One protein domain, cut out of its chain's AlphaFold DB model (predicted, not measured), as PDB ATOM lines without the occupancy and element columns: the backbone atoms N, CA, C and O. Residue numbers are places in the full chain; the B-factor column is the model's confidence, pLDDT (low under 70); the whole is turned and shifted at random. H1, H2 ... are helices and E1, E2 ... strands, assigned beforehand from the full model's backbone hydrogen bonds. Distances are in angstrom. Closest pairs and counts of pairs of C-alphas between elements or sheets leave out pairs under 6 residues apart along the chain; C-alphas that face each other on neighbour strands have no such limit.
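AT A GLANCE: This is residues 288 to 451 of the 453 residues of a protein of Vibrio cholerae RC385 (UniProt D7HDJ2). A twisted, curled sheet of five strands is sandwiched between two long helices, H2 across one face and H6 on the other, where H6 reaches each of the five strands. Three short helices, H3, H4 and H5, make a small loose head between E4 and E5, and a tail of low confidence with H7 follows H6. The printed part has 164 residues, with seven named helices and five named strands in the order H1 E1 E2 H2 E3 E4 H3 H4 H5 E5 H6 H7. The sheet runs E1 E2 E3 E4 E5, antiparallel throughout, and the class is mixed, helices and strands. The whole is compact, with a radius of gyration of the C-alphas of 16.2 A and spans of 46 by 41 by 29 A.

HOW THE PARTS SIT: In the sheet, E1 (residues 302 to 306) and E2 (309 to 315) form a hairpin, with N 303 and O 311 2.8 A apart. E2 pairs with E3 (355 to 361) through N 312 and O 358, 2.9 A. E3 and E4 (366 to 375) form a hairpin, with N 357 and O 371 at 2.9 A. E4 pairs with the edge strand E5 (408 to 415) through N 374 and O 409, 2.7 A. E4 bends by 53 degrees at residue 369 and E5 by 59 degrees at residue 412. H2 (320 to 336) and H6 (423 to 439) lie on opposite faces, making three layers, helices on both faces of a sheet. H2 runs across the strands at a height over the sheet of 8.4 A; its closest C-alphas to E5 are Arg 330 and Val 414, 5.8 A. The closest C-alphas of H6 and E1 are Gly 432 and Met 303, 5.9 A. H1 (288 to 296) only grazes the sheet and touches residues 320 to 322 of H2 at a steep tilt of 62 degrees, opposite ways, with the C-alphas of Leu 290 and Ser 321 closest at 5.4 A. H3 (376 to 383) is on the sheet, with the C-alphas of Val 376 and Ile 408 5.6 A apart, its closest to E5. H4 (389 to 392) only grazes the sheet; H5 (398 to 402) is not on it but is near H3. H7 (446 to 449) is not on the sheet and touches no helix. Every O i to N i+4 pair is within hydrogen-bond range in H1, H2, H3, H5 and H6; H4 and H7 are too short for one.

IN THESE COORDINATES: E4 is 26.8 A long, E5 19.9 A, and E2 and E3 19.6 A each. H2 measures 24.7 A, H6 24.3 A and H1 12.2 A. C-alpha 288, where H1 begins, is at (-64.536, 24.575, 225.995); H6 ends at C-alpha 439, (-63.309, 54.512, 223.212).

THE WHOLE: The C-alphas of Gly 342 and Arg 451 are the two farthest apart, 49.0 A. The printed part has no cut. The link from H2 to E3, 18 residues, is long. The mean pLDDT of the printed part is 89.8; residues 422 to 423 and 441 to 451 are under 70.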
ATOM      1  N   ALA A 288     -65.515  24.386 227.060       98.19
ATOM      2  CA  ALA A 288     -64.536  24.575 225.995       98.19
ATOM      3  C   ALA A 288     -65.043  25.542 224.913       98.19
ATOM      4  O   ALA A 288     -64.303  26.446 224.543       98.19
ATOM      5  N   ASP A 289     -66.309  25.423 224.511       98.25
ATOM      6  CA  ASP A 289     -66.912  26.251 223.462       98.25
ATOM      7  C   ASP A 289     -67.057  27.713 223.925       98.25
ATOM      8  O   ASP A 289     -66.761  28.650 223.189       98.25
ATOM      9  N   LEU A 290     -67.432  27.932 225.194       98.12
ATOM     10  CA  LEU A 290     -67.497  29.279 225.781       98.12
ATOM     11  C   LEU A 290     -66.107  29.926 225.884       98.12
ATOM     12  O   LEU A 290     -65.965  31.134 225.713       98.12
ATOM     13  N   LEU A 291     -65.083  29.139 226.222       98.12
ATOM     14  CA  LEU A 291     -63.709  29.631 226.307       98.12
ATOM     15  C   LEU A 291     -63.112  29.890 224.922       98.12
ATOM     16  O   LEU A 291     -62.299  30.804 224.791       98.12
ATOM     17  N   GLU A 292     -63.510  29.120 223.909       98.25
ATOM     18  CA  GLU A 292     -63.125  29.345 222.518       98.25
ATOM     19  C   GLU A 292     -63.664  30.683 222.004       98.25
ATOM     20  O   GLU A 292     -62.869  31.484 221.511       98.25
ATOM     21  N   ASP A 293     -64.949  30.980 222.234       98.31
ATOM     22  CA  ASP A 293     -65.537  32.292 221.934       98.31
ATOM     23  C   ASP A 293     -64.690  33.429 222.542       98.31
ATOM     24  O   ASP A 293     -64.290  34.357 221.846       98.31
ATOM     25  N   ILE A 294     -64.340  33.338 223.835       97.75
ATOM     26  CA  ILE A 294     -63.536  34.366 224.526       97.75
ATOM     27  C   ILE A 294     -62.117  34.462 223.955       97.75
ATOM     28  O   ILE A 294     -61.577  35.562 223.832       97.75
ATOM     29  N   ALA A 295     -61.487  33.329 223.640       97.25
ATOM     30  CA  ALA A 295     -60.112  33.284 223.151       97.25
ATOM     31  C   ALA A 295     -59.960  33.886 221.745       97.25
ATOM     32  O   ALA A 295     -58.884  34.383 221.411       97.25
ATOM     33  N   GLN A 296     -61.023  33.846 220.938       96.75
ATOM     34  CA  GLN A 296     -61.046  34.408 219.588       96.75
ATOM     35  C   GLN A 296     -61.382  35.907 219.561       96.75
ATOM     36  O   GLN A 296     -61.178  36.554 218.531       96.75
ATOM     37  N   LEU A 297     -61.849  36.483 220.677       97.25
ATOM     38  CA  LEU A 297     -62.180  37.904 220.732       97.25
ATOM     39  C   LEU A 297     -60.943  38.788 220.519       97.25
ATOM     40  O   LEU A 297     -59.898  38.586 221.151       97.25
ATOM     41  N   PRO A 298     -61.048  39.826 219.670       94.44
ATOM     42  CA  PRO A 298     -59.958  40.762 219.468       94.44
ATOM     43  C   PRO A 298     -59.718  41.584 220.737       94.44
ATOM     44  O   PRO A 298     -60.628  41.871 221.513       94.44
ATOM     45  N   TYR A 299     -58.488  42.071 220.910       92.12
ATOM     46  CA  TYR A 299     -58.131  42.932 222.044       92.12
ATOM     47  C   TYR A 299     -59.020  44.187 222.154       92.12
ATOM     48  O   TYR A 299     -59.270  44.678 223.252       92.12
ATOM     49  N   ALA A 300     -59.525  44.694 221.024       92.81
ATOM     50  CA  ALA A 300     -60.430  45.840 220.990       92.81
ATOM     51  C   ALA A 300     -61.749  45.593 221.747       92.81
ATOM     52  O   ALA A 300     -62.273  46.532 222.352       92.81
ATOM     53  N   ASP A 301     -62.226  44.345 221.772       96.12
ATOM     54  CA  ASP A 301     -63.478  43.945 222.423       96.12
ATOM     55  C   ASP A 301     -63.296  43.759 223.934       96.12
ATOM     56  O   ASP A 301     -64.272  43.777 224.684       96.12
ATOM     57  N   HIS A 302     -62.053  43.647 224.419       97.62
ATOM     58  CA  HIS A 302     -61.745  43.639 225.848       97.62
ATOM     59  C   HIS A 302     -61.798  45.063 226.411       97.62
ATOM     60  O   HIS A 302     -60.946  45.916 226.136       97.62
ATOM     61  N   MET A 303     -62.832  45.347 227.201       96.44
ATOM     62  CA  MET A 303     -63.075  46.675 227.760       96.44
ATOM     63  C   MET A 303     -62.155  46.936 228.948       96.44
ATOM     64  O   MET A 303     -61.417  47.919 228.965       96.44
ATOM     65  N   LEU A 304     -62.176  46.056 229.947       95.44
ATOM     66  CA  LEU A 304     -61.360  46.221 231.147       95.44
ATOM     67  C   LEU A 304     -61.182  44.911 231.908       95.44
ATOM     68  O   LEU A 304     -61.976  43.977 231.794       95.44
ATOM     69  N   ARG A 305     -60.156  44.901 232.760       94.12
ATOM     70  CA  ARG A 305     -59.879  43.844 233.730       94.12
ATOM     71  C   ARG A 305     -59.949  44.401 235.145       94.12
ATOM     72  O   ARG A 305     -59.387  45.459 235.426       94.12
ATOM     73  N   HIS A 306     -60.595  43.671 236.047       87.69
ATOM     74  CA  HIS A 306     -60.628  44.009 237.466       87.69
ATOM     75  C   HIS A 306     -60.639  42.744 238.322       87.69
ATOM     76  O   HIS A 306     -61.617  41.998 238.312       87.69
ATOM     77  N   ASN A 307     -59.556  42.513 239.071       89.94
ATOM     78  CA  ASN A 307     -59.337  41.274 239.826       89.94
ATOM     79  C   ASN A 307     -59.568  40.047 238.928       89.94
ATOM     80  O   ASN A 307     -58.968  39.992 237.855       89.94
ATOM     81  N   GLN A 308     -60.432  39.106 239.315       91.62
ATOM     82  CA  GLN A 308     -60.769  37.899 238.551       91.62
ATOM     83  C   GLN A 308     -61.681  38.139 237.338       91.62
ATOM     84  O   GLN A 308     -61.852  37.237 236.518       91.62
ATOM     85  N   PHE A 309     -62.256  39.335 237.203       95.94
ATOM     86  CA  PHE A 309     -63.245  39.629 236.173       95.94
ATOM     87  C   PHE A 309     -62.607  40.246 234.927       95.94
ATOM     88  O   PHE A 309     -61.716  41.099 235.028       95.94
ATOM     89  N   ASP A 310     -63.070  39.820 233.756       97.88
ATOM     90  CA  ASP A 310     -62.883  40.527 232.488       97.88
ATOM     91  C   ASP A 310     -64.226  41.006 231.957       97.88
ATOM     92  O   ASP A 310     -65.234  40.312 232.082       97.88
ATOM     93  N   VAL A 311     -64.231  42.198 231.367       98.44
ATOM     94  CA  VAL A 311     -65.409  42.783 230.728       98.44
ATOM     95  C   VAL A 311     -65.144  42.898 229.237       98.44
ATOM     96  O   VAL A 311     -64.126  43.467 228.836       98.44
ATOM     97  N   TYR A 312     -66.075  42.402 228.432       98.62
ATOM     98  CA  TYR A 312     -66.002  42.417 226.975       98.62
ATOM     99  C   TYR A 312     -67.232  43.100 226.386       98.62
ATOM    100  O   TYR A 312     -68.292  43.063 227.003       98.62
ATOM    101  N   CYS A 313     -67.103  43.704 225.205       98.38
ATOM    102  CA  CYS A 313     -68.214  44.236 224.416       98.38
ATOM    103  C   CYS A 313     -68.023  43.835 222.951       98.38
ATOM    104  O   CYS A 313     -67.028  44.231 222.352       98.38
ATOM    105  N   THR A 314     -68.944  43.050 222.388       98.06
ATOM    106  CA  THR A 314     -68.802  42.479 221.033       98.06
ATOM    107  C   THR A 314     -70.163  42.189 220.383       98.06
ATOM    108  O   THR A 314     -71.200  42.442 220.994       98.06
ATOM    109  N   THR A 315     -70.194  41.689 219.147       97.50
ATOM    110  CA  THR A 315     -71.421  41.274 218.438       97.50
ATOM    111  C   THR A 315     -71.750  39.804 218.699       97.50
ATOM    112  O   THR A 315     -70.862  39.007 218.985       97.50
ATOM    113  N   ALA A 316     -73.022  39.416 218.556       97.31
ATOM    114  CA  ALA A 316     -73.452  38.029 218.771       97.31
ATOM    115  C   ALA A 316     -72.720  37.008 217.874       97.31
ATOM    116  O   ALA A 316     -72.456  35.893 218.316       97.31
ATOM    117  N   ASP A 317     -72.356  37.398 216.648       97.06
ATOM    118  CA  ASP A 317     -71.671  36.524 215.685       97.06
ATOM    119  C   ASP A 317     -70.268  36.094 216.151       97.06
ATOM    120  O   ASP A 317     -69.801  35.027 215.765       97.06
ATOM    121  N   ASN A 318     -69.612  36.896 217.000       97.69
ATOM    122  CA  ASN A 318     -68.287  36.582 217.545       97.69
ATOM    123  C   ASN A 318     -68.343  35.659 218.770       97.69
ATOM    124  O   ASN A 318     -67.307  35.168 219.209       97.69
ATOM    125  N   ILE A 319     -69.526  35.475 219.363       98.12
ATOM    126  CA  ILE A 319     -69.708  34.769 220.637       98.12
ATOM    127  C   ILE A 319     -70.940  33.845 220.619       98.12
ATOM    128  O   ILE A 319     -71.802  33.970 221.488       98.12
ATOM    129  N   PRO A 320     -71.105  32.935 219.644       98.12
ATOM    130  CA  PRO A 320     -72.325  32.133 219.519       98.12
ATOM    131  C   PRO A 320     -72.629  31.271 220.760       98.12
ATOM    132  O   PRO A 320     -73.785  31.185 221.191       98.12
ATOM    133  N   SER A 321     -71.609  30.668 221.373       98.44
ATOM    134  CA  SER A 321     -71.740  29.806 222.556       98.44
ATOM    135  C   SER A 321     -72.001  30.623 223.823       98.44
ATOM    136  O   SER A 321     -72.810  30.255 224.679       98.44
ATOM    137  N   LEU A 322     -71.355  31.778 223.937       98.25
ATOM    138  CA  LEU A 322     -71.567  32.737 225.014       98.25
ATOM    139  C   LEU A 322     -72.911  33.462 224.885       98.25
ATOM    140  O   LEU A 322     -73.539  33.748 225.900       98.25
ATOM    141  N   MET A 323     -73.403  33.712 223.674       98.44
ATOM    142  CA  MET A 323     -74.728  34.284 223.437       98.44
ATOM    143  C   MET A 323     -75.823  33.304 223.866       98.44
ATOM    144  O   MET A 323     -76.798  33.712 224.503       98.44
ATOM    145  N   HIS A 324     -75.633  32.003 223.609       98.44
ATOM    146  CA  HIS A 324     -76.471  30.953 224.188       98.44
ATOM    147  C   HIS A 324     -76.469  31.031 225.725       98.44
ATOM    148  O   HIS A 324     -77.527  30.994 226.354       98.44
ATOM    149  N   GLU A 325     -75.297  31.193 226.348       98.44
ATOM    150  CA  GLU A 325     -75.190  31.337 227.804       98.44
ATOM    151  C   GLU A 325     -75.865  32.616 228.330       98.44
ATOM    152  O   GLU A 325     -76.578  32.560 229.332       98.44
ATOM    153  N   ILE A 326     -75.723  33.751 227.641       98.50
ATOM    154  CA  ILE A 326     -76.422  35.002 227.967       98.50
ATOM    155  C   ILE A 326     -77.938  34.777 227.942       98.50
ATOM    156  O   ILE A 326     -78.621  35.139 228.900       98.50
ATOM    157  N   GLY A 327     -78.464  34.142 226.890       98.12
ATOM    158  CA  GLY A 327     -79.889  33.818 226.770       98.12
ATOM    159  C   GLY A 327     -80.391  32.886 227.873       98.12
ATOM    160  O   GLY A 327     -81.489  33.082 228.400       98.12
ATOM    161  N   ARG A 328     -79.570  31.905 228.268       97.75
ATOM    162  CA  ARG A 328     -79.851  30.982 229.375       97.75
ATOM    163  C   ARG A 328     -79.925  31.718 230.714       97.75
ATOM    164  O   ARG A 328     -80.878  31.529 231.466       97.75
ATOM    165  N   ILE A 329     -78.938  32.567 231.010       97.31
ATOM    166  CA  ILE A 329     -78.874  33.343 232.255       97.31
ATOM    167  C   ILE A 329     -80.013  34.362 232.336       97.31
ATOM    168  O   ILE A 329     -80.634  34.481 233.392       97.31
ATOM    169  N   ARG A 330     -80.337  35.049 231.235       97.50
ATOM    170  CA  ARG A 330     -81.512  35.931 231.153       97.50
ATOM    171  C   ARG A 330     -82.788  35.184 231.517       97.50
ATOM    172  O   ARG A 330     -83.466  35.585 232.457       97.50
ATOM    173  N   GLU A 331     -83.077  34.069 230.848       95.81
ATOM    174  CA  GLU A 331     -84.314  33.327 231.099       95.81
ATOM    175  C   GLU A 331     -84.388  32.783 232.531       95.81
ATOM    176  O   GLU A 331     -85.432  32.917 233.164       95.81
ATOM    177  N   LEU A 332     -83.295  32.231 233.078       93.69
ATOM    178  CA  LEU A 332     -83.269  31.755 234.467       93.69
ATOM    179  C   LEU A 332     -83.640  32.861 235.456       93.69
ATOM    180  O   LEU A 332     -84.549  32.690 236.263       93.69
ATOM    181  N   ASN A 333     -82.970  34.010 235.358       92.75
ATOM    182  CA  ASN A 333     -83.150  35.098 236.315       92.75
ATOM    183  C   ASN A 333     -84.485  35.829 236.105       92.75
ATOM    184  O   ASN A 333     -85.147  36.199 237.071       92.75
ATOM    185  N   PHE A 334     -84.923  36.023 234.859       92.38
ATOM    186  CA  PHE A 334     -86.188  36.698 234.580       92.38
ATOM    187  C   PHE A 334     -87.394  35.820 234.920       92.38
ATOM    188  O   PHE A 334     -88.389  36.330 235.438       92.38
ATOM    189  N   ARG A 335     -87.318  34.499 234.706       88.69
ATOM    190  CA  ARG A 335     -88.399  33.577 235.083       88.69
ATOM    191  C   ARG A 335     -88.602  33.530 236.600       88.69
ATOM    192  O   ARG A 335     -89.751  33.506 237.035       88.69
ATOM    193  N   GLU A 336     -87.532  33.607 237.397       84.12
ATOM    194  CA  GLU A 336     -87.612  33.684 238.868       84.12
ATOM    195  C   GLU A 336     -88.422  34.888 239.371       84.12
ATOM    196  O   GLU A 336     -89.107  34.789 240.389       84.12
ATOM    197  N   VAL A 337     -88.393  36.008 238.643       78.56
ATOM    198  CA  VAL A 337     -89.119  37.240 238.998       78.56
ATOM    199  C   VAL A 337     -90.405  37.449 238.191       78.56
ATOM    200  O   VAL A 337     -91.017  38.509 238.275       78.56
ATOM    201  N   GLY A 338     -90.847  36.448 237.423       78.88
ATOM    202  CA  GLY A 338     -92.106  36.506 236.676       78.88
ATOM    203  C   GLY A 338     -92.047  37.231 235.322       78.88
ATOM    204  O   GLY A 338     -93.090  37.403 234.692       78.88
ATOM    205  N   GLU A 339     -90.855  37.614 234.861       82.81
ATOM    206  CA  GLU A 339     -90.603  38.394 233.634       82.81
ATOM    207  C   GLU A 339     -89.920  37.564 232.525       82.81
ATOM    208  O   GLU A 339     -89.542  38.093 231.479       82.81
ATOM    209  N   GLY A 340     -89.730  36.259 232.748       86.25
ATOM    210  CA  GLY A 340     -89.147  35.342 231.765       86.25
ATOM    211  C   GLY A 340     -89.994  35.239 230.498       86.25
ATOM    212  O   GLY A 340     -91.217  35.389 230.532       86.25
ATOM    213  N   THR A 341     -89.345  34.936 229.375       89.19
ATOM    214  CA  THR A 341     -90.022  34.749 228.082       89.19
ATOM    215  C   THR A 341     -90.886  33.494 228.055       89.19
ATOM    216  O   THR A 341     -91.807  33.396 227.245       89.19
ATOM    217  N   GLY A 342     -90.586  32.525 228.928       89.50
ATOM    218  CA  GLY A 342     -91.195  31.202 228.907       89.50
ATOM    219  C   GLY A 342     -90.564  30.264 227.876       89.50
ATOM    220  O   GLY A 342     -90.952  29.102 227.803       89.50
ATOM    221  N   CYS A 343     -89.576  30.723 227.106       92.81
ATOM    222  CA  CYS A 343     -88.814  29.906 226.164       92.81
ATOM    223  C   CYS A 343     -87.615  29.232 226.852       92.81
ATOM    224  O   CYS A 343     -87.316  29.498 228.011       92.81
ATOM    225  N   ALA A 344     -86.905  28.353 226.139       94.31
ATOM    226  CA  ALA A 344     -85.675  27.740 226.653       94.31
ATOM    227  C   ALA A 344     -84.493  28.734 226.736       94.31
ATOM    228  O   ALA A 344     -83.559  28.515 227.502       94.31
ATOM    229  N   LEU A 345     -84.534  29.813 225.950       96.31
ATOM    230  CA  LEU A 345     -83.537  30.884 225.892       96.31
ATOM    231  C   LEU A 345     -84.261  32.225 225.734       96.31
ATOM    232  O   LEU A 345     -85.175  32.323 224.914       96.31
ATOM    233  N   ASP A 346     -83.819  33.255 226.455       96.88
ATOM    234  CA  ASP A 346     -84.248  34.641 226.220       96.88
ATOM    235  C   ASP A 346     -83.305  35.312 225.207       96.88
ATOM    236  O   ASP A 346     -82.373  36.044 225.563       96.88
ATOM    237  N   ILE A 347     -83.530  34.973 223.934       96.88
ATOM    238  CA  ILE A 347     -82.866  35.549 222.761       96.88
ATOM    239  C   ILE A 347     -83.946  35.928 221.744       96.88
ATOM    240  O   ILE A 347     -84.836  35.134 221.436       96.88
ATOM    241  N   ASP A 348     -83.862  37.138 221.205       95.31
ATOM    242  CA  ASP A 348     -84.769  37.685 220.208       95.31
ATOM    243  C   ASP A 348     -84.021  38.138 218.938       95.31
ATOM    244  O   ASP A 348     -82.800  38.044 218.807       95.31
ATOM    245  N   ARG A 349     -84.774  38.633 217.948       94.56
ATOM    246  CA  ARG A 349     -84.209  39.073 216.661       94.56
ATOM    247  C   ARG A 349     -83.243  40.260 216.769       94.56
ATOM    248  O   ARG A 349     -82.470  40.465 215.840       94.56
ATOM    249  N   PHE A 350     -83.333  41.058 217.834       96.38
ATOM    250  CA  PHE A 350     -82.506  42.245 218.035       96.38
ATOM    251  C   PHE A 350     -81.121  41.860 218.554       96.38
ATOM    252  O   PHE A 350     -80.159  42.552 218.252       96.38
ATOM    253  N   ASP A 351     -80.979  40.736 219.266       97.31
ATOM    254  CA  ASP A 351     -79.676  40.297 219.786       97.31
ATOM    255  C   ASP A 351     -78.609  40.154 218.693       97.31
ATOM    256  O   ASP A 351     -77.436  40.392 218.962       97.31
ATOM    257  N   ARG A 352     -78.995  39.848 217.451       95.56
ATOM    258  CA  ARG A 352     -78.052  39.776 216.328       95.56
ATOM    259  C   ARG A 352     -77.458  41.133 215.943       95.56
ATOM    260  O   ARG A 352     -76.304  41.200 215.544       95.56
ATOM    261  N   ASP A 353     -78.247  42.202 216.020       95.19
ATOM    262  CA  ASP A 353     -77.833  43.526 215.534       95.19
ATOM    263  C   ASP A 353     -77.249  44.412 216.646       95.19
ATOM    264  O   ASP A 353     -76.739  45.500 216.379       95.19
ATOM    265  N   TYR A 354     -77.358  43.970 217.899       97.56
ATOM    266  CA  TYR A 354     -76.905  44.705 219.071       97.56
ATOM    267  C   TYR A 354     -75.550  44.178 219.534       97.56
ATOM    268  O   TYR A 354     -75.191  43.019 219.325       97.56
ATOM    269  N   LEU A 355     -74.814  45.046 220.215       98.12
ATOM    270  CA  LEU A 355     -73.631  44.658 220.961       98.12
ATOM    271  C   LEU A 355     -74.038  44.034 222.296       98.12
ATOM    272  O   LEU A 355     -75.048  44.407 222.900       98.12
ATOM    273  N   HIS A 356     -73.205  43.130 222.788       98.50
ATOM    274  CA  HIS A 356     -73.350  42.483 224.082       98.50
ATOM    275  C   HIS A 356     -72.140  42.817 224.932       98.50
ATOM    276  O   HIS A 356     -71.027  42.367 224.664       98.50
ATOM    277  N   LEU A 357     -72.377  43.622 225.963       98.62
ATOM    278  CA  LEU A 357     -71.427  43.847 227.036       98.62
ATOM    279  C   LEU A 357     -71.603  42.730 228.060       98.62
ATOM    280  O   LEU A 357     -72.708  42.555 228.565       98.62
ATOM    281  N   PHE A 358     -70.553  42.000 228.413       98.62
ATOM    282  CA  PHE A 358     -70.651  40.936 229.409       98.62
ATOM    283  C   PHE A 358     -69.418  40.850 230.301       98.62
ATOM    284  O   PHE A 358     -68.336  41.324 229.956       98.62
ATOM    285  N   ILE A 359     -69.606  40.247 231.474       98.50
ATOM    286  CA  ILE A 359     -68.558  40.024 232.467       98.50
ATOM    287  C   ILE A 359     -68.299  38.526 232.591       98.50
ATOM    288  O   ILE A 359     -69.225  37.748 232.836       98.50
ATOM    289  N   TRP A 360     -67.032  38.139 232.491       98.25
ATOM    290  CA  TRP A 360     -66.563  36.774 232.693       98.25
ATOM    291  C   TRP A 360     -65.734  36.663 233.977       98.25
ATOM    292  O   TRP A 360     -64.768  37.408 234.161       98.25
ATOM    293  N   ASP A 361     -66.096  35.732 234.861       97.50
ATOM    294  CA  ASP A 361     -65.279  35.334 236.011       97.50
ATOM    295  C   ASP A 361     -64.268  34.273 235.561       97.50
ATOM    296  O   ASP A 361     -64.638  33.135 235.262       97.50
ATOM    297  N   ARG A 362     -62.982  34.639 235.513       96.31
ATOM    298  CA  ARG A 362     -61.909  33.735 235.074       96.31
ATOM    299  C   ARG A 362     -61.561  32.651 236.087       96.31
ATOM    300  O   ARG A 362     -61.011  31.626 235.702       96.31
ATOM    301  N   GLU A 363     -61.826  32.879 237.368       93.62
ATOM    302  CA  GLU A 363     -61.529  31.891 238.407       93.62
ATOM    303  C   GLU A 363     -62.609  30.812 238.437       93.62
ATOM    304  O   GLU A 363     -62.304  29.627 238.573       93.62
ATOM    305  N   LYS A 364     -63.872  31.212 238.256       94.50
ATOM    306  CA  LYS A 364     -65.017  30.291 238.258       94.50
ATOM    307  C   LYS A 364     -65.419  29.788 236.875       94.50
ATOM    308  O   LYS A 364     -66.206  28.849 236.793       94.50
ATOM    309  N   ASN A 365     -64.882  30.376 235.805       96.94
ATOM    310  CA  ASN A 365     -65.250  30.091 234.418       96.94
ATOM    311  C   ASN A 365     -66.762  30.227 234.180       96.94
ATOM    312  O   ASN A 365     -67.430  29.292 233.719       96.94
ATOM    313  N   GLN A 366     -67.314  31.380 234.560       96.56
ATOM    314  CA  GLN A 366     -68.752  31.648 234.550       96.56
ATOM    315  C   GLN A 366     -69.081  33.047 234.030       96.56
ATOM    316  O   GLN A 366     -68.349  34.010 234.267       96.56
ATOM    317  N   LEU A 367     -70.239  33.152 233.375       97.88
ATOM    318  CA  LEU A 367     -70.852  34.428 233.034       97.88
ATOM    319  C   LEU A 367     -71.421  35.066 234.308       97.88
ATOM    320  O   LEU A 367     -72.224  34.458 235.009       97.88
ATOM    321  N   VAL A 368     -71.008  36.298 234.590       97.56
ATOM    322  CA  VAL A 368     -71.427  37.049 235.785       97.56
ATOM    323  C   VAL A 368     -72.664  37.892 235.494       97.56
ATOM    324  O   VAL A 368     -73.580  37.984 236.309       97.56
ATOM    325  N   GLY A 369     -72.695  38.525 234.326       97.00
ATOM    326  CA  GLY A 369     -73.790  39.379 233.893       97.00
ATOM    327  C   GLY A 369     -73.556  39.909 232.488       97.00
ATOM    328  O   GLY A 369     -72.434  39.861 231.979       97.00
ATOM    329  N   ALA A 370     -74.618  40.403 231.867       98.19
ATOM    330  CA  ALA A 370     -74.593  40.920 230.510       98.19
ATOM    331  C   ALA A 370     -75.579  42.074 230.323       98.19
ATOM    332  O   ALA A 370     -76.564  42.195 231.049       98.19
ATOM    333  N   TYR A 371     -75.327  42.903 229.315       97.44
ATOM    334  CA  TYR A 371     -76.153  44.034 228.932       97.44
ATOM    335  C   TYR A 371     -76.133  44.191 227.406       97.44
ATOM    336  O   TYR A 371     -75.077  44.095 226.783       97.44
ATOM    337  N   ARG A 372     -77.297  44.420 226.796       97.94
ATOM    338  CA  ARG A 372     -77.442  44.635 225.355       97.94
ATOM    339  C   ARG A 372     -77.365  46.125 225.022       97.94
ATOM    340  O   ARG A 372     -78.080  46.913 225.641       97.94
ATOM    341  N   LEU A 373     -76.520  46.494 224.062       97.50
ATOM    342  CA  LEU A 373     -76.232  47.872 223.646       97.50
ATOM    343  C   LEU A 373     -76.521  48.039 222.145       97.50
ATOM    344  O   LEU A 373     -75.863  47.437 221.301       97.50
ATOM    345  N   GLY A 374     -77.499  48.869 221.803       96.12
ATOM    346  CA  GLY A 374     -77.889  49.192 220.435       96.12
ATOM    347  C   GLY A 374     -77.392  50.570 220.039       96.12
ATOM    348  O   GLY A 374     -77.841  51.568 220.594       96.12
ATOM    349  N   LEU A 375     -76.476  50.643 219.078       94.38
ATOM    350  CA  LEU A 375     -75.986  51.918 218.553       94.38
ATOM    351  C   LEU A 375     -77.068  52.528 217.659       94.38
ATOM    352  O   LEU A 375     -77.328  52.020 216.567       94.38
ATOM    353  N   VAL A 376     -77.758  53.552 218.163       93.44
ATOM    354  CA  VAL A 376     -79.016  54.039 217.575       93.44
ATOM    355  C   VAL A 376     -78.808  54.552 216.151       93.44
ATOM    356  O   VAL A 376     -79.606  54.246 215.268       93.44
ATOM    357  N   ASP A 377     -77.716  55.274 215.920       89.50
ATOM    358  CA  ASP A 377     -77.291  55.773 214.613       89.50
ATOM    359  C   ASP A 377     -77.138  54.638 213.588       89.50
ATOM    360  O   ASP A 377     -77.786  54.659 212.539       89.50
ATOM    361  N   LYS A 378     -76.372  53.596 213.930       90.75
ATOM    362  CA  LYS A 378     -76.120  52.456 213.037       90.75
ATOM    363  C   LYS A 378     -77.368  51.609 212.805       90.75
ATOM    364  O   LYS A 378     -77.632  51.168 211.688       90.75
ATOM    365  N   LEU A 379     -78.154  51.371 213.853       93.06
ATOM    366  CA  LEU A 379     -79.380  50.577 213.750       93.06
ATOM    367  C   LEU A 379     -80.409  51.255 212.841       93.06
ATOM    368  O   LEU A 379     -81.037  50.583 212.019       93.06
ATOM    369  N   ILE A 380     -80.551  52.580 212.944       91.44
ATOM    370  CA  ILE A 380     -81.445  53.352 212.078       91.44
ATOM    371  C   ILE A 380     -80.943  53.363 210.636       91.44
ATOM    372  O   ILE A 380     -81.755  53.180 209.730       91.44
ATOM    373  N   GLU A 381     -79.640  53.543 210.406       90.00
ATOM    374  CA  GLU A 381     -79.064  53.542 209.054       90.00
ATOM    375  C   GLU A 381     -79.396  52.246 208.296       90.00
ATOM    376  O   GLU A 381     -79.772  52.282 207.125       90.00
ATOM    377  N   HIS A 382     -79.340  51.102 208.983       89.06
ATOM    378  CA  HIS A 382     -79.581  49.800 208.360       89.06
ATOM    379  C   HIS A 382     -81.048  49.346 208.355       89.06
ATOM    380  O   HIS A 382     -81.457  48.635 207.435       89.06
ATOM    381  N   LYS A 383     -81.844  49.686 209.380       91.62
ATOM    382  CA  LYS A 383     -83.190  49.106 209.599       91.62
ATOM    383  C   LYS A 383     -84.285  50.125 209.921       91.62
ATOM    384  O   LYS A 383     -85.434  49.748 210.190       91.62
ATOM    385  N   GLY A 384     -83.951  51.412 209.906       91.31
ATOM    386  CA  GLY A 384     -84.827  52.480 210.371       91.31
ATOM    387  C   GLY A 384     -85.244  52.296 211.833       91.31
ATOM    388  O   GLY A 384     -84.656  51.524 212.590       91.31
ATOM    389  N   ILE A 385     -86.325  52.970 212.222       91.06
ATOM    390  CA  ILE A 385     -86.862  52.943 213.595       91.06
ATOM    391  C   ILE A 385     -87.199  51.517 214.057       91.06
ATOM    392  O   ILE A 385     -87.015  51.186 215.224       91.06
ATOM    393  N   SER A 386     -87.636  50.651 213.137       91.38
ATOM    394  CA  SER A 386     -87.985  49.257 213.443       91.38
ATOM    395  C   SER A 386     -86.798  48.395 213.892       91.38
ATOM    396  O   SER A 386     -87.003  47.314 214.446       91.38
ATOM    397  N   GLY A 387     -85.567  48.872 213.667       92.50
ATOM    398  CA  GLY A 387     -84.347  48.265 214.191       92.50
ATOM    399  C   GLY A 387     -84.171  48.442 215.699       92.50
ATOM    400  O   GLY A 387     -83.424  47.676 216.296       92.50
ATOM    401  N   LEU A 388     -84.867  49.404 216.315       94.62
ATOM    402  CA  LEU A 388     -84.799  49.670 217.751       94.62
ATOM    403  C   LEU A 388     -85.813  48.815 218.512       94.62
ATOM    404  O   LEU A 388     -87.007  48.838 218.205       94.62
ATOM    405  N   TYR A 389     -85.377  48.111 219.555       94.56
ATOM    406  CA  TYR A 389     -86.255  47.310 220.404       94.56
ATOM    407  C   TYR A 389     -87.330  48.175 221.069       94.56
ATOM    408  O   TYR A 389     -88.496  47.777 221.108       94.56
ATOM    409  N   SER A 390     -86.989  49.379 221.538       93.44
ATOM    410  CA  SER A 390     -87.956  50.271 222.190       93.44
ATOM    411  C   SER A 390     -89.109  50.698 221.278       93.44
ATOM    412  O   SER A 390     -90.173  51.028 221.798       93.44
ATOM    413  N   SER A 391     -88.967  50.618 219.949       92.19
ATOM    414  CA  SER A 391     -90.067  50.879 219.004       92.19
ATOM    415  C   SER A 391     -91.200  49.848 219.108       92.19
ATOM    416  O   SER A 391     -92.327  50.107 218.695       92.19
ATOM    417  N   THR A 392     -90.925  48.679 219.699       90.75
ATOM    418  CA  THR A 392     -91.944  47.661 220.002       90.75
ATOM    419  C   THR A 392     -92.737  47.970 221.272       90.75
ATOM    420  O   THR A 392     -93.810  47.406 221.478       90.75
ATOM    421  N   LEU A 393     -92.220  48.866 222.120       89.50
ATOM    422  CA  LEU A 393     -92.804  49.235 223.411       89.50
ATOM    423  C   LEU A 393     -93.450  50.622 223.380       89.50
ATOM    424  O   LEU A 393     -94.436  50.868 224.072       89.50
ATOM    425  N   PHE A 394     -92.895  51.531 222.581       91.69
ATOM    426  CA  PHE A 394     -93.283  52.931 222.536       91.69
ATOM    427  C   PHE A 394     -93.515  53.388 221.101       91.69
ATOM    428  O   PHE A 394     -92.847  52.951 220.170       91.69
ATOM    429  N   HIS A 395     -94.441  54.330 220.944       88.19
ATOM    430  CA  HIS A 395     -94.686  54.993 219.671       88.19
ATOM    431  C   HIS A 395     -93.895  56.302 219.640       88.19
ATOM    432  O   HIS A 395     -94.202  57.231 220.386       88.19
ATOM    433  N   TYR A 396     -92.883  56.372 218.781       90.25
ATOM    434  CA  TYR A 396     -92.108  57.580 218.509       90.25
ATOM    435  C   TYR A 396     -91.659  57.597 217.045       90.25
ATOM    436  O   TYR A 396     -91.730  56.584 216.348       90.25
ATOM    437  N   ASP A 397     -91.225  58.761 216.568       87.50
ATOM    438  CA  ASP A 397     -90.812  58.969 215.183       87.50
ATOM    439  C   ASP A 397     -89.341  59.405 215.075       87.50
ATOM    440  O   ASP A 397     -88.638  59.612 216.068       87.50
ATOM    441  N   GLN A 398     -88.869  59.563 213.837       85.62
ATOM    442  CA  GLN A 398     -87.492  59.967 213.560       85.62
ATOM    443  C   GLN A 398     -87.180  61.365 214.114       85.62
ATOM    444  O   GLN A 398     -86.032  61.656 214.434       85.62
ATOM    445  N   ARG A 399     -88.185  62.242 214.259       88.06
ATOM    446  CA  ARG A 399     -87.981  63.610 214.758       88.06
ATOM    447  C   ARG A 399     -87.562  63.590 216.221       88.06
ATOM    448  O   ARG A 399     -86.691  64.364 216.601       88.06
ATOM    449  N   PHE A 400     -88.145  62.695 217.017       87.94
ATOM    450  CA  PHE A 400     -87.719  62.470 218.397       87.94
ATOM    451  C   PHE A 400     -86.256  62.009 218.468       87.94
ATOM    452  O   PHE A 400     -85.469  62.582 219.218       87.94
ATOM    453  N   LEU A 401     -85.878  61.031 217.639       86.00
ATOM    454  CA  LEU A 401     -84.520  60.472 217.610       86.00
ATOM    455  C   LEU A 401     -83.479  61.511 217.174       86.00
ATOM    456  O   LEU A 401     -82.417  61.613 217.783       86.00
ATOM    457  N   ASN A 402     -83.816  62.349 216.193       84.81
ATOM    458  CA  ASN A 402     -82.940  63.413 215.705       84.81
ATOM    459  C   ASN A 402     -82.586  64.454 216.788       84.81
ATOM    460  O   ASN A 402     -81.581  65.144 216.653       84.81
ATOM    461  N   ASN A 403     -83.374  64.557 217.866       85.50
ATOM    462  CA  ASN A 403     -83.100  65.464 218.984       85.50
ATOM    463  C   ASN A 403     -82.196  64.851 220.071       85.50
ATOM    464  O   ASN A 403     -81.792  65.570 220.983       85.50
ATOM    465  N   MET A 404     -81.890  63.548 220.014       80.69
ATOM    466  CA  MET A 404     -81.089  62.859 221.041       80.69
ATOM    467  C   MET A 404     -79.582  62.836 220.748       80.69
ATOM    468  O   MET A 404     -78.801  62.523 221.643       80.69
ATOM    469  N   GLY A 405     -79.162  63.189 219.529       80.50
ATOM    470  CA  GLY A 405     -77.764  63.075 219.111       80.50
ATOM    471  C   GLY A 405     -77.303  61.614 219.048       80.50
ATOM    472  O   GLY A 405     -78.079  60.726 218.697       80.50
ATOM    473  N   ASN A 406     -76.037  61.362 219.387       83.44
ATOM    474  CA  ASN A 406     -75.488  60.008 219.428       83.44
ATOM    475  C   ASN A 406     -75.962  59.292 220.696       83.44
ATOM    476  O   ASN A 406     -75.582  59.658 221.809       83.44
ATOM    477  N   ALA A 407     -76.790  58.266 220.518       90.25
ATOM    478  CA  ALA A 407     -77.428  57.538 221.605       90.25
ATOM    479  C   ALA A 407     -77.132  56.036 221.529       90.25
ATOM    480  O   ALA A 407     -76.963  55.466 220.450       90.25
ATOM    481  N   ILE A 408     -77.117  55.394 222.697       93.62
ATOM    482  CA  ILE A 408     -77.046  53.939 222.836       93.62
ATOM    483  C   ILE A 408     -78.340  53.480 223.503       93.62
ATOM    484  O   ILE A 408     -78.638  53.870 224.633       93.62
ATOM    485  N   GLU A 409     -79.117  52.652 222.813       94.62
ATOM    486  CA  GLU A 409     -80.258  51.969 223.405       94.62
ATOM    487  C   GLU A 409     -79.754  50.814 224.272       94.62
ATOM    488  O   GLU A 409     -79.061  49.923 223.794       94.62
ATOM    489  N   MET A 410     -80.111  50.811 225.553       94.75
ATOM    490  CA  MET A 410     -79.694  49.768 226.486       94.75
ATOM    491  C   MET A 410     -80.895  48.930 226.920       94.75
ATOM    492  O   MET A 410     -81.956  49.472 227.235       94.75
ATOM    493  N   GLY A 411     -80.741  47.608 226.970       93.75
ATOM    494  CA  GLY A 411     -81.818  46.713 227.399       93.75
ATOM    495  C   GLY A 411     -81.347  45.313 227.778       93.75
ATOM    496  O   GLY A 411     -80.182  44.972 227.610       93.75
ATOM    497  N   ARG A 412     -82.267  44.489 228.300       93.50
ATOM    498  CA  ARG A 412     -82.010  43.074 228.648       93.50
ATOM    499  C   ARG A 412     -80.773  42.871 229.547       93.50
ATOM    500  O   ARG A 412     -79.995  41.937 229.342       93.50
ATOM    501  N   SER A 413     -80.589  43.766 230.522       94.81
ATOM    502  CA  SER A 413     -79.545  43.631 231.542       94.81
ATOM    503  C   SER A 413     -79.854  42.457 232.460       94.81
ATOM    504  O   SER A 413     -80.981  42.329 232.937       94.81
ATOM    505  N   VAL A 414     -78.856  41.624 232.726       96.25
ATOM    506  CA  VAL A 414     -78.957  40.521 233.677       96.25
ATOM    507  C   VAL A 414     -77.663  40.399 234.470       96.25
ATOM    508  O   VAL A 414     -76.570  40.551 233.928       96.25
ATOM    509  N   ILE A 415     -77.788  40.099 235.757       95.69
ATOM    510  CA  ILE A 415     -76.697  39.608 236.599       95.69
ATOM    511  C   ILE A 415     -77.154  38.246 237.099       95.69
ATOM    512  O   ILE A 415     -78.279  38.126 237.594       95.69
ATOM    513  N   ASP A 416     -76.305  37.234 236.946       94.62
ATOM    514  CA  ASP A 416     -76.617  35.896 237.428       94.62
ATOM    515  C   ASP A 416     -76.851  35.913 238.945       94.62
ATOM    516  O   ASP A 416     -76.130  36.587 239.688       94.62
ATOM    517  N   SER A 417     -77.866  35.181 239.406       88.56
ATOM    518  CA  SER A 417     -78.305  35.105 240.808       88.56
ATOM    519  C   SER A 417     -77.162  34.921 241.816       88.56
ATOM    520  O   SER A 417     -77.200  35.494 242.907       88.56
ATOM    521  N   GLN A 418     -76.100  34.196 241.447       88.00
ATOM    522  CA  GLN A 418     -74.940  33.952 242.309       88.00
ATOM    523  C   GLN A 418     -74.088  35.210 242.535       88.00
ATOM    524  O   GLN A 418     -73.382  35.311 243.539       88.00
ATOM    525  N   TYR A 419     -74.171  36.176 241.621       86.12
ATOM    526  CA  TYR A 419     -73.414  37.426 241.628       86.12
ATOM    527  C   TYR A 419     -74.279  38.656 241.923       86.12
ATOM    528  O   TYR A 419     -73.726  39.734 242.120       86.12
ATOM    529  N   GLN A 420     -75.607  38.526 242.030       80.12
ATOM    530  CA  GLN A 420     -76.512  39.650 242.336       80.12
ATOM    531  C   GLN A 420     -76.222  40.329 243.684       80.12
ATOM    532  O   GLN A 420     -76.545  41.497 243.874       80.12
ATOM    533  N   LYS A 421     -75.581  39.610 244.609       70.56
ATOM    534  CA  LYS A 421     -75.135  40.125 245.915       70.56
ATOM    535  C   LYS A 421     -73.760  40.799 245.859       70.56
ATOM    536  O   LYS A 421     -73.320  41.396 246.833       70.56
ATOM    537  N   SER A 422     -73.059  40.689 244.732       68.44
ATOM    538  CA  SER A 422     -71.744  41.287 244.528       68.44
ATOM    539  C   SER A 422     -71.878  42.656 243.872       68.44
ATOM    540  O   SER A 422     -72.216  42.763 242.691       68.44
ATOM    541  N   MET A 423     -71.520  43.719 244.599       66.50
ATOM    542  CA  MET A 423     -71.473  45.073 244.033       66.50
ATOM    543  C   MET A 423     -70.527  45.174 242.818       66.50
ATOM    544  O   MET A 423     -70.734  46.007 241.931       66.50
ATOM    545  N   ALA A 424     -69.514  44.304 242.734       74.81
ATOM    546  CA  ALA A 424     -68.568  44.301 241.626       74.81
ATOM    547  C   ALA A 424     -69.260  44.062 240.275       74.81
ATOM    548  O   ALA A 424     -68.916  44.735 239.310       74.81
ATOM    549  N   ALA A 425     -70.259  43.176 240.202       84.88
ATOM    550  CA  ALA A 425     -70.914  42.827 238.941       84.88
ATOM    551  C   ALA A 425     -71.594  44.043 238.290       84.88
ATOM    552  O   ALA A 425     -71.280  44.410 237.158       84.88
ATOM    553  N   LEU A 426     -72.467  44.734 239.030       86.62
ATOM    554  CA  LEU A 426     -73.164  45.911 238.510       86.62
ATOM    555  C   LEU A 426     -72.190  47.057 238.205       86.62
ATOM    556  O   LEU A 426     -72.294  47.699 237.160       86.62
ATOM    557  N   LEU A 427     -71.221  47.301 239.093       86.25
ATOM    558  CA  LEU A 427     -70.220  48.345 238.887       86.25
ATOM    559  C   LEU A 427     -69.376  48.086 237.631       86.25
ATOM    560  O   LEU A 427     -69.041  49.029 236.917       86.25
ATOM    561  N   LEU A 428     -69.023  46.830 237.354       91.19
ATOM    562  CA  LEU A 428     -68.233  46.457 236.184       91.19
ATOM    563  C   LEU A 428     -69.024  46.582 234.881       91.19
ATOM    564  O   LEU A 428     -68.435  47.012 233.893       91.19
ATOM    565  N   LEU A 429     -70.337  46.316 234.880       95.12
ATOM    566  CA  LEU A 429     -71.190  46.623 233.724       95.12
ATOM    567  C   LEU A 429     -71.181  48.131 233.448       95.12
ATOM    568  O   LEU A 429     -70.936  48.549 232.319       95.12
ATOM    569  N   TRP A 430     -71.350  48.964 234.479       93.12
ATOM    570  CA  TRP A 430     -71.283  50.422 234.321       93.12
ATOM    571  C   TRP A 430     -69.918  50.911 233.842       93.12
ATOM    572  O   TRP A 430     -69.851  51.741 232.937       93.12
ATOM    573  N   LYS A 431     -68.826  50.385 234.407       90.75
ATOM    574  CA  LYS A 431     -67.472  50.701 233.934       90.75
ATOM    575  C   LYS A 431     -67.269  50.250 232.490       90.75
ATOM    576  O   LYS A 431     -66.688  51.001 231.723       90.75
ATOM    577  N   GLY A 432     -67.786  49.083 232.109       95.38
ATOM    578  CA  GLY A 432     -67.748  48.577 230.740       95.38
ATOM    579  C   GLY A 432     -68.466  49.497 229.752       95.38
ATOM    580  O   GLY A 432     -67.887  49.840 228.725       95.38
ATOM    581  N   ILE A 433     -69.671  49.971 230.096       94.56
ATOM    582  CA  ILE A 433     -70.390  50.994 229.313       94.56
ATOM    583  C   ILE A 433     -69.545  52.267 229.203       94.56
ATOM    584  O   ILE A 433     -69.359  52.788 228.107       94.56
ATOM    585  N   GLY A 434     -69.005  52.752 230.326       93.12
ATOM    586  CA  GLY A 434     -68.167  53.950 230.356       93.12
ATOM    587  C   GLY A 434     -66.934  53.830 229.460       93.12
ATOM    588  O   GLY A 434     -66.681  54.716 228.652       93.12
ATOM    589  N   THR A 435     -66.214  52.709 229.537       93.00
ATOM    590  CA  THR A 435     -65.051  52.429 228.685       93.00
ATOM    591  C   THR A 435     -65.436  52.307 227.215       93.00
ATOM    592  O   THR A 435     -64.703  52.791 226.354       93.00
ATOM    593  N   TYR A 436     -66.584  51.700 226.907       93.75
ATOM    594  CA  TYR A 436     -67.080  51.644 225.538       93.75
ATOM    595  C   TYR A 436     -67.328  53.054 224.984       93.75
ATOM    596  O   TYR A 436     -66.821  53.379 223.912       93.75
ATOM    597  N   VAL A 437     -68.040  53.907 225.726       91.38
ATOM    598  CA  VAL A 437     -68.321  55.300 225.337       91.38
ATOM    599  C   VAL A 437     -67.032  56.115 225.197       91.38
ATOM    600  O   VAL A 437     -66.869  56.831 224.215       91.38
ATOM    601  N   GLU A 438     -66.082  55.967 226.122       87.94
ATOM    602  CA  GLU A 438     -64.782  56.652 226.074       87.94
ATOM    603  C   GLU A 438     -63.976  56.283 224.817       87.94
ATOM    604  O   GLU A 438     -63.396  57.153 224.167       87.94
ATOM    605  N   ARG A 439     -63.980  55.001 224.429       88.00
ATOM    606  CA  ARG A 439     -63.309  54.512 223.212       88.00
ATOM    607  C   ARG A 439     -64.035  54.895 221.916       88.00
ATOM    608  O   ARG A 439     -63.451  54.753 220.844       88.00
ATOM    609  N   HIS A 440     -65.271  55.392 222.001       83.38
ATOM    610  CA  HIS A 440     -66.100  55.780 220.858       83.38
ATOM    611  C   HIS A 440     -66.591  57.239 221.014       83.38
ATOM    612  O   HIS A 440     -67.764  57.480 221.308       83.38
ATOM    613  N   PRO A 441     -65.719  58.236 220.740       62.12
ATOM    614  CA  PRO A 441     -65.967  59.666 220.961       62.12
ATOM    615  C   PRO A 441     -67.262  60.286 220.406       62.12
ATOM    616  O   PRO A 441     -67.714  61.267 221.006       62.12
ATOM    617  N   PRO A 442     -67.902  59.803 219.313       64.19
ATOM    618  CA  PRO A 442     -69.213  60.325 218.923       64.19
ATOM    619  C   PRO A 442     -70.240  60.302 220.068       64.19
ATOM    620  O   PRO A 442     -71.074  61.197 220.129       64.19
ATOM    621  N   PHE A 443     -70.148  59.381 221.030       56.34
ATOM    622  CA  PHE A 443     -71.105  59.259 222.138       56.34
ATOM    623  C   PHE A 443     -70.825  60.173 223.350       56.34
ATOM    624  O   PHE A 443     -71.436  59.999 224.405       56.34
ATOM    625  N   TRP A 444     -69.912  61.146 223.243       44.97
ATOM    626  CA  TRP A 444     -69.613  62.048 224.357       44.97
ATOM    627  C   TRP A 444     -70.734  63.091 224.574       44.97
ATOM    628  O   TRP A 444     -71.156  63.727 223.605       44.97
ATOM    629  N   PRO A 445     -71.198  63.357 225.817       48.78
ATOM    630  CA  PRO A 445     -72.034  64.524 226.102       48.78
ATOM    631  C   PRO A 445     -71.418  65.840 225.582       48.78
ATOM    632  O   PRO A 445     -70.222  66.098 225.734       48.78
ATOM    633  N   CYS A 446     -72.269  66.687 224.995       45.31
ATOM    634  CA  CYS A 446     -71.911  67.897 224.238       45.31
ATOM    635  C   CYS A 446     -70.933  68.853 224.971       45.31
ATOM    636  O   CYS A 446     -70.087  69.483 224.342       45.31
ATOM    637  N   GLU A 447     -70.971  68.907 226.310       41.66
ATOM    638  CA  GLU A 447     -70.108  69.771 227.144       41.66
ATOM    639  C   GLU A 447     -68.603  69.453 227.069       41.66
ATOM    640  O   GLU A 447     -67.766  70.303 227.368       41.66
ATOM    641  N   TYR A 448     -68.235  68.239 226.672       46.00
ATOM    642  CA  TYR A 448     -66.835  67.805 226.609       46.00
ATOM    643  C   TYR A 448     -66.263  67.823 225.195       46.00
ATOM    644  O   TYR A 448     -65.052  67.972 225.043       46.00
ATOM    645  N   GLN A 449     -67.111  67.746 224.165       45.69
ATOM    646  CA  GLN A 449     -66.670  67.932 222.780       45.69
ATOM    647  C   GLN A 449     -66.085  69.339 222.567       45.69
ATOM    648  O   GLN A 449     -65.164  69.508 221.775       45.69
ATOM    649  N   GLN A 450     -66.539  70.328 223.343       42.31
ATOM    650  CA  GLN A 450     -66.027  71.704 223.313       42.31
ATOM    651  C   GLN A 450     -64.683  71.909 224.032       42.31
ATOM    652  O   GLN A 450     -64.097  72.974 223.892       42.31
ATOM    653  N   ARG A 451     -64.182  70.940 224.814       44.53
ATOM    654  CA  ARG A 451     -62.898  71.069 225.541       44.53
ATOM    655  C   ARG A 451     -61.702  70.442 224.818       44.53
ATOM    656  O   ARG A 451     -60.587  70.526 225.325       44.53
TER     657      ARG A 451